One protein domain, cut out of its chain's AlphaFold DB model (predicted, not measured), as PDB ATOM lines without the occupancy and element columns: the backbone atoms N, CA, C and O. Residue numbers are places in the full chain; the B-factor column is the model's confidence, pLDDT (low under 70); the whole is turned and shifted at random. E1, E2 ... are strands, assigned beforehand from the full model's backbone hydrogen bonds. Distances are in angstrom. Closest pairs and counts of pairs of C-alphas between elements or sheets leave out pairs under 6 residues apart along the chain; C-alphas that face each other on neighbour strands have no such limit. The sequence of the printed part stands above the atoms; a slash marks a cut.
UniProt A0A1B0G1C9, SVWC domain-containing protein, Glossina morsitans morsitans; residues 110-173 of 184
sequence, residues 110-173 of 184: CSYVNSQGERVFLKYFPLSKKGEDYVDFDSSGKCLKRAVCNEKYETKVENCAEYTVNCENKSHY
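Overview. This is residues 110 to 173 of the 184 residues of the protein "SVWC domain-containing protein" of Glossina morsitans morsitans (UniProt A0A1B0G1C9). With little regular structure, this flat model is a small splayed sandwich, the hairpin E1 and E2 only partly face to face with the sheet E3 E4 E5, and residues 166 to 172 stick out as a tail. The printed part has 64 residues, 25 of them in five named strands, E1 to E5 along the chain, with no named helix: all strand, both sheets antiparallel. It is only just loose, close to compact, with a radius of gyration of the C-alphas of 13.1 A and spans of 36 by 28 by 15 A.

Along the chain. E1, residues 110 to 113, begins at C-alpha 110 (132.785, 210.781, 184.806). E2 is residues 119 to 122, E3 133 to 137, and E4 143 to 149, 18.0 A long. E5, residues 155 to 159, ends at C-alpha 159 (140.752, 205.523, 199.337).

Arrangement. In the hairpin E1 and E2, N 110 and O 122 are 2.9 A apart. E3 E4 E5 is a meander, each strand the antiparallel neighbour of the one before, with N 134 and O 147 2.9 A apart and N 146 and O 158 2.8 A apart. The closest C-alphas of E1 and E5, Cys 110 and Thr 155, are 5.4 A apart.

Size, cuts and confidence. The farthest C-alphas, Leu 127 and Glu 168, are 36.1 A apart. The printed part has no cut and no long link; no printed residue is under 70 in pLDDT.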
ATOM      1  N   CYS A 110     132.697 211.801 183.776       89.25
ATOM      2  CA  CYS A 110     132.785 210.781 184.806       89.25
ATOM      3  C   CYS A 110     131.663 210.981 185.830       89.25
ATOM      4  O   CYS A 110     131.249 212.112 186.089       89.25
ATOM      5  N   SER A 111     131.189 209.898 186.450       89.38
ATOM      6  CA  SER A 111     130.228 209.981 187.555       89.38
ATOM      7  C   SER A 111     130.734 209.249 188.795       89.38
ATOM      8  O   SER A 111     131.368 208.196 188.695       89.38
ATOM      9  N   TYR A 112     130.469 209.823 189.961       92.31
ATOM     10  CA  TYR A 112     130.817 209.292 191.276       92.31
ATOM     11  C   TYR A 112     129.606 209.430 192.203       92.31
ATOM     12  O   TYR A 112     128.827 210.363 192.049       92.31
ATOM     13  N   VAL A 113     129.430 208.511 193.151       92.00
ATOM     14  CA  VAL A 113     128.410 208.628 194.203       92.00
ATOM     15  C   VAL A 113     129.134 208.799 195.530       92.00
ATOM     16  O   VAL A 113     129.947 207.946 195.887       92.00
ATOM     17  N   ASN A 114     128.875 209.908 196.219       91.62
ATOM     18  CA  ASN A 114     129.534 210.226 197.483       91.62
ATOM     19  C   ASN A 114     128.939 209.438 198.664       91.62
ATOM     20  O   ASN A 114     127.950 208.712 198.532       91.62
ATOM     21  N   SER A 115     129.549 209.588 199.839       89.38
ATOM     22  CA  SER A 115     129.119 208.947 201.086       89.38
ATOM     23  C   SER A 115     127.707 209.338 201.548       89.38
ATOM     24  O   SER A 115     127.104 208.612 202.336       89.38
ATOM     25  N   GLN A 116     127.158 210.437 201.025       88.81
ATOM     26  CA  GLN A 116     125.803 210.929 201.288       88.81
ATOM     27  C   GLN A 116     124.774 210.421 200.259       88.81
ATOM     28  O   GLN A 116     123.586 210.705 200.383       88.81
ATOM     29  N   GLY A 117     125.205 209.637 199.264       88.62
ATOM     30  CA  GLY A 117     124.344 209.096 198.209       88.62
ATOM     31  C   GLY A 117     124.112 210.048 197.032       88.62
ATOM     32  O   GLY A 117     123.314 209.743 196.147       88.62
ATOM     33  N   GLU A 118     124.812 211.180 196.982       86.88
ATOM     34  CA  GLU A 118     124.673 212.168 195.915       86.88
ATOM     35  C   GLU A 118     125.573 211.832 194.725       86.88
ATOM     36  O   GLU A 118     126.719 211.397 194.881       86.88
ATOM     37  N   ARG A 119     125.063 212.064 193.509       89.38
ATOM     38  CA  ARG A 119     125.818 211.855 192.272       89.38
ATOM     39  C   ARG A 119     126.602 213.111 191.901       89.38
ATOM     40  O   ARG A 119     126.021 214.148 191.600       89.38
ATOM     41  N   VAL A 120     127.918 212.967 191.837       90.19
ATOM     42  CA  VAL A 120     128.879 213.990 191.425       90.19
ATOM     43  C   VAL A 120     129.345 213.696 190.003       90.19
ATOM     44  O   VAL A 120     129.656 212.549 189.673       90.19
ATOM     45  N   PHE A 121     129.413 214.727 189.163       89.94
ATOM     46  CA  PHE A 121     129.940 214.635 187.803       89.94
ATOM     47  C   PHE A 121     131.311 215.298 187.736       89.94
ATOM     48  O   PHE A 121     131.457 216.428 188.190       89.94
ATOM     49  N   LEU A 122     132.296 214.598 187.175       90.81
ATOM     50  CA  LEU A 122     133.680 215.062 187.073       90.81
ATOM     51  C   LEU A 122     134.081 215.183 185.609       90.81
ATOM     52  O   LEU A 122     133.769 214.307 184.795       90.81
ATOM     53  N   LYS A 123     134.815 216.243 185.284       89.88
ATOM     54  CA  LYS A 123     135.340 216.465 183.936       89.88
ATOM     55  C   LYS A 123     136.789 216.020 183.809       89.88
ATOM     56  O   LYS A 123     137.583 216.126 184.740       89.88
ATOM     57  N   TYR A 124     137.157 215.565 182.620       88.12
ATOM     58  CA  TYR A 124     138.552 215.498 182.207       88.12
ATOM     59  C   TYR A 124     138.845 216.684 181.291       88.12
ATOM     60  O   TYR A 124     138.051 216.994 180.407       88.12
ATOM     61  N   PHE A 125     139.975 217.354 181.509       86.56
ATOM     62  CA  PHE A 125     140.428 218.504 180.737       86.56
ATOM     63  C   PHE A 125     141.575 218.069 179.804       86.56
ATOM     64  O   PHE A 125     142.731 218.015 180.252       86.56
ATOM     65  N   PRO A 126     141.312 217.788 178.506       81.31
ATOM     66  CA  PRO A 126     142.315 217.227 177.595       81.31
ATOM     67  C   PRO A 126     143.497 218.165 177.336       81.31
ATOM     68  O   PRO A 126     144.635 217.712 177.235       81.31
ATOM     69  N   LEU A 127     143.247 219.480 177.291       80.06
ATOM     70  CA  LEU A 127     144.281 220.492 177.037       80.06
ATOM     71  C   LEU A 127     145.345 220.529 178.139       80.06
ATOM     72  O   LEU A 127     146.525 220.711 177.858       80.06
ATOM     73  N   SER A 128     144.937 220.329 179.392       83.75
ATOM     74  CA  SER A 128     145.841 220.314 180.545       83.75
ATOM     75  C   SER A 128     146.245 218.910 180.988       83.75
ATOM     76  O   SER A 128     147.018 218.792 181.935       83.75
ATOM     77  N   LYS A 129     145.717 217.860 180.341       87.62
ATOM     78  CA  LYS A 129     145.843 216.451 180.746       87.62
ATOM     79  C   LYS A 129     145.537 216.224 182.232       87.62
ATOM     80  O   LYS A 129     146.268 215.525 182.932       87.62
ATOM     81  N   LYS A 130     144.479 216.866 182.730       88.56
ATOM     82  CA  LYS A 130     144.097 216.834 184.151       88.56
ATOM     83  C   LYS A 130     142.638 216.441 184.298       88.56
ATOM     84  O   LYS A 130     141.794 216.980 183.594       88.56
ATOM     85  N   GLY A 131     142.364 215.531 185.222       88.44
ATOM     86  CA  GLY A 131     141.016 215.263 185.708       88.44
ATOM     87  C   GLY A 131     140.627 216.241 186.804       88.44
ATOM     88  O   GLY A 131     141.475 216.613 187.614       88.44
ATOM     89  N   GLU A 132     139.360 216.625 186.832       89.75
ATOM     90  CA  GLU A 132     138.729 217.224 188.001       89.75
ATOM     91  C   GLU A 132     138.766 216.231 189.164       89.75
ATOM     92  O   GLU A 132     138.524 215.030 188.979       89.75
ATOM     93  N   ASP A 133     139.114 216.731 190.346       89.81
ATOM     94  CA  ASP A 133     139.187 215.968 191.577       89.81
ATOM     95  C   ASP A 133     138.049 216.334 192.530       89.81
ATOM     96  O   ASP A 133     137.767 217.498 192.793       89.81
ATOM     97  N   TYR A 134     137.411 215.308 193.085       93.38
ATOM     98  CA  TYR A 134     136.408 215.440 194.133       93.38
ATOM     99  C   TYR A 134     136.843 214.649 195.356       93.38
ATOM    100  O   TYR A 134     137.250 213.493 195.238       93.38
ATOM    101  N   VAL A 135     136.752 215.261 196.533       94.62
ATOM    102  CA  VAL A 135     137.117 214.633 197.802       94.62
ATOM    103  C   VAL A 135     135.855 214.455 198.639       94.62
ATOM    104  O   VAL A 135     135.126 215.407 198.893       94.62
ATOM    105  N   ASP A 136     135.594 213.214 199.029       93.62
ATOM    106  CA  ASP A 136     134.450 212.797 199.832       93.62
ATOM    107  C   ASP A 136     134.818 212.886 201.314       93.62
ATOM    108  O   ASP A 136     135.833 212.319 201.728       93.62
ATOM    109  N   PHE A 137     134.013 213.593 202.102       91.81
ATOM    110  CA  PHE A 137     134.265 213.851 203.518       91.81
ATOM    111  C   PHE A 137     133.208 213.179 204.387       91.81
ATOM    112  O   PHE A 137     132.037 213.111 204.022       91.81
ATOM    113  N   ASP A 138     133.615 212.737 205.573       86.94
ATOM    114  CA  ASP A 138     132.670 212.381 206.625       86.94
ATOM    115  C   ASP A 138     132.160 213.620 207.382       86.94
ATOM    116  O   ASP A 138     132.634 214.746 207.210       86.94
ATOM    117  N   SER A 139     131.197 213.402 208.278       84.75
ATOM    118  CA  SER A 139     130.612 214.449 209.124       84.75
ATOM    119  C   SER A 139     131.608 215.113 210.083       84.75
ATOM    120  O   SER A 139     131.301 216.161 210.647       84.75
ATOM    121  N   SER A 140     132.797 214.535 210.279       82.88
ATOM    122  CA  SER A 140     133.857 215.084 211.129       82.88
ATOM    123  C   SER A 140     134.845 215.979 210.368       82.88
ATOM    124  O   SER A 140     135.747 216.554 210.989       82.88
ATOM    125  N   GLY A 141     134.678 216.105 209.044       82.56
ATOM    126  CA  GLY A 141     135.575 216.844 208.155       82.56
ATOM    127  C   GLY A 141     136.825 216.056 207.753       82.56
ATOM    128  O   GLY A 141     137.771 216.639 207.221       82.56
ATOM    129  N   LYS A 142     136.856 214.743 208.006       88.62
ATOM    130  CA  LYS A 142     137.932 213.855 207.564       88.62
ATOM    131  C   LYS A 142     137.602 213.324 206.173       88.62
ATOM    132  O   LYS A 142     136.467 212.952 205.890       88.62
ATOM    133  N   CYS A 143     138.603 213.262 205.307       92.50
ATOM    134  CA  CYS A 143     138.430 212.656 203.994       92.50
ATOM    135  C   CYS A 143     138.249 211.142 204.098       92.50
ATOM    136  O   CYS A 143     138.911 210.476 204.895       92.50
ATOM    137  N   LEU A 144     137.387 210.608 203.242       91.50
ATOM    138  CA  LEU A 144     137.140 209.184 203.067       91.50
ATOM    139  C   LEU A 144     137.804 208.684 201.784       91.50
ATOM    140  O   LEU A 144     138.577 207.724 201.795       91.50
ATOM    141  N   LYS A 145     137.480 209.337 200.666       94.62
ATOM    142  CA  LYS A 145     137.878 208.930 199.316       94.62
ATOM    143  C   LYS A 145     138.099 210.152 198.437       94.62
ATOM    144  O   LYS A 145     137.562 211.223 198.701       94.62
ATOM    145  N   ARG A 146     138.839 209.967 197.354       94.81
ATOM    146  CA  ARG A 146     138.996 210.932 196.270       94.81
ATOM    147  C   ARG A 146     138.567 210.287 194.964       94.81
ATOM    148  O   ARG A 146     138.977 209.172 194.679       94.81
ATOM    149  N   ALA A 147     137.776 210.981 194.162       95.31
ATOM    150  CA  ALA A 147     137.407 210.575 192.816       95.31
ATOM    151  C   ALA A 147     138.064 211.518 191.799       95.31
ATOM    152  O   ALA A 147     138.043 212.733 191.981       95.31
ATOM    153  N   VAL A 148     138.656 210.965 190.742       94.50
ATOM    154  CA  VAL A 148     139.304 211.722 189.663       94.50
ATOM    155  C   VAL A 148     138.870 211.158 188.319       94.50
ATOM    156  O   VAL A 148     138.919 209.946 188.108       94.50
ATOM    157  N   CYS A 149     138.476 212.031 187.394       94.19
ATOM    158  CA  CYS A 149     138.161 211.617 186.028       94.19
ATOM    159  C   CYS A 149     139.439 211.408 185.208       94.19
ATOM    160  O   CYS A 149     140.259 212.321 185.103       94.19
ATOM    161  N   ASN A 150     139.640 210.222 184.634       91.81
ATOM    162  CA  ASN A 150     140.820 209.946 183.813       91.81
ATOM    163  C   ASN A 150     140.614 210.343 182.335       91.81
ATOM    164  O   ASN A 150     139.530 210.738 181.913       91.81
ATOM    165  N   GLU A 151     141.668 210.208 181.526       89.50
ATOM    166  CA  GLU A 151     141.648 210.547 180.092       89.50
ATOM    167  C   GLU A 151     140.739 209.653 179.236       89.50
ATOM    168  O   GLU A 151     140.398 210.009 178.110       89.50
ATOM    169  N   LYS A 152     140.343 208.497 179.777       89.25
ATOM    170  CA  LYS A 152     139.381 207.567 179.181       89.25
ATOM    171  C   LYS A 152     137.950 207.831 179.654       89.25
ATOM    172  O   LYS A 152     137.056 207.075 179.290       89.25
ATOM    173  N   TYR A 153     137.730 208.895 180.432       85.56
ATOM    174  CA  TYR A 153     136.447 209.239 181.047       85.56
ATOM    175  C   TYR A 153     135.925 208.170 182.015       85.56
ATOM    176  O   TYR A 153     134.723 207.975 182.175       85.56
ATOM    177  N   GLU A 154     136.847 207.502 182.703       90.62
ATOM    178  CA  GLU A 154     136.547 206.584 183.794       90.62
ATOM    179  C   GLU A 154     136.858 207.259 185.134       90.62
ATOM    180  O   GLU A 154     137.895 207.911 185.314       90.62
ATOM    181  N   THR A 155     135.961 207.082 186.102       93.44
ATOM    182  CA  THR A 155     136.164 207.557 187.470       93.44
ATOM    183  C   THR A 155     137.176 206.660 188.176       93.44
ATOM    184  O   THR A 155     136.872 205.514 188.509       93.44
ATOM    185  N   LYS A 156     138.366 207.185 188.471       94.69
ATOM    186  CA  LYS A 156     139.312 206.543 189.387       94.69
ATOM    187  C   LYS A 156     138.997 206.985 190.813       94.69
ATOM    188  O   LYS A 156     138.956 208.182 191.078       94.69
ATOM    189  N   VAL A 157     138.803 206.035 191.724       94.56
ATOM    190  CA  VAL A 157     138.572 206.312 193.149       94.56
ATOM    191  C   VAL A 157     139.790 205.867 193.954       94.56
ATOM    192  O   VAL A 157     140.238 204.738 193.800       94.56
ATOM    193  N   GLU A 158     140.312 206.753 194.797       93.75
ATOM    194  CA  GLU A 158     141.450 206.538 195.693       93.75
ATOM    195  C   GLU A 158     140.949 206.610 197.141       93.75
ATOM    196  O   GLU A 158     140.297 207.581 197.535       93.75
ATOM    197  N   ASN A 159     141.204 205.578 197.945       92.69
ATOM    198  CA  ASN A 159     140.752 205.523 199.337       92.69
ATOM    199  C   ASN A 159     141.832 206.053 200.290       92.69
ATOM    200  O   ASN A 159     143.014 205.790 200.096       92.69
ATOM    201  N   CYS A 160     141.447 206.730 201.374       90.69
ATOM    202  CA  CYS A 160     142.394 207.110 202.425       90.69
ATOM    203  C   CYS A 160     143.180 205.924 203.012       90.69
ATOM    204  O   CYS A 160     144.312 206.111 203.447       90.69
ATOM    205  N   ALA A 161     142.622 204.707 202.988       87.25
ATOM    206  CA  ALA A 161     143.317 203.490 203.414       87.25
ATOM    207  C   ALA A 161     144.561 203.151 202.566       87.25
ATOM    208  O   ALA A 161     145.423 202.403 203.019       87.25
ATOM    209  N   GLU A 162     144.671 203.700 201.354       90.44
ATOM    210  CA  GLU A 162     145.812 203.489 200.455       90.44
ATOM    211  C   GLU A 162     147.013 204.388 200.804       90.44
ATOM    212  O   GLU A 162     148.098 204.202 200.255       90.44
ATOM    213  N   TYR A 163     146.853 205.349 201.725       88.94
ATOM    214  CA  TYR A 163     147.879 206.336 202.064       88.94
ATOM    215  C   TYR A 163     148.236 206.312 203.549       88.94
ATOM    216  O   TYR A 163     147.380 206.374 204.429       88.94
ATOM    217  N   THR A 164     149.534 206.314 203.847       88.38
ATOM    218  CA  THR A 164     150.050 206.364 205.222       88.38
ATOM    219  C   THR A 164     150.296 207.811 205.659       88.38
ATOM    220  O   THR A 164     151.437 208.249 205.795       88.38
ATOM    221  N   VAL A 165     149.218 208.576 205.852       89.56
ATOM    222  CA  VAL A 165     149.297 209.980 206.298       89.56
ATOM    223  C   VAL A 165     149.231 210.067 207.820       89.56
ATOM    224  O   VAL A 165     148.312 209.536 208.440       89.56
ATOM    225  N   ASN A 166     150.172 210.776 208.434       89.81
ATOM    226  CA  ASN A 166     150.220 211.068 209.865       89.81
ATOM    227  C   ASN A 166     150.574 212.550 210.106       89.81
ATOM    228  O   ASN A 166     150.863 213.289 209.166       89.81
ATOM    229  N   CYS A 167     150.537 213.011 211.357       88.62
ATOM    230  CA  CYS A 167     150.767 214.428 211.670       88.62
ATOM    231  C   CYS A 167     152.191 214.913 211.391       88.62
ATOM    232  O   CYS A 167     152.392 216.105 211.177       88.62
ATOM    233  N   GLU A 168     153.157 214.000 211.336       91.06
ATOM    234  CA  GLU A 168     154.561 214.311 211.072       91.06
ATOM    235  C   GLU A 168     154.827 214.481 209.573       91.06
ATOM    236  O   GLU A 168     155.599 215.349 209.175       91.06
ATOM    237  N   ASN A 169     154.163 213.683 208.728       90.56
ATOM    238  CA  ASN A 169     154.392 213.654 207.283       90.56
ATOM    239  C   ASN A 169     153.316 214.378 206.457       90.56
ATOM    240  O   ASN A 169     153.472 214.517 205.244       90.56
ATOM    241  N   LYS A 170     152.237 214.865 207.086       87.12
ATOM    242  CA  LYS A 170     151.118 215.547 206.410       87.12
ATOM    243  C   LYS A 170     151.574 216.705 205.518       87.12
ATOM    244  O   LYS A 170     151.019 216.895 204.439       87.12
ATOM    245  N   SER A 171     152.596 217.449 205.940       87.44
ATOM    246  CA  SER A 171     153.169 218.581 205.197       87.44
ATOM    247  C   SER A 171     153.869 218.182 203.890       87.44
ATOM    248  O   SER A 171     154.087 219.036 203.032       87.44
ATOM    249  N   HIS A 172     154.204 216.900 203.703       89.19
ATOM    250  CA  HIS A 172     154.847 216.401 202.485       89.19
ATOM    251  C   HIS A 172     153.870 216.258 201.309       89.19
ATOM    252  O   HIS A 172     154.297 216.203 200.153       89.19
ATOM    253  N   TYR A 173     152.564 216.213 201.577       85.06
ATOM    254  CA  TYR A 173     151.537 216.072 200.551       85.06
ATOM    255  C   TYR A 173     151.064 217.447 200.073       85.06
ATOM    256  O   TYR A 173     150.651 218.294 200.865       85.06
TER     257      TYR A 173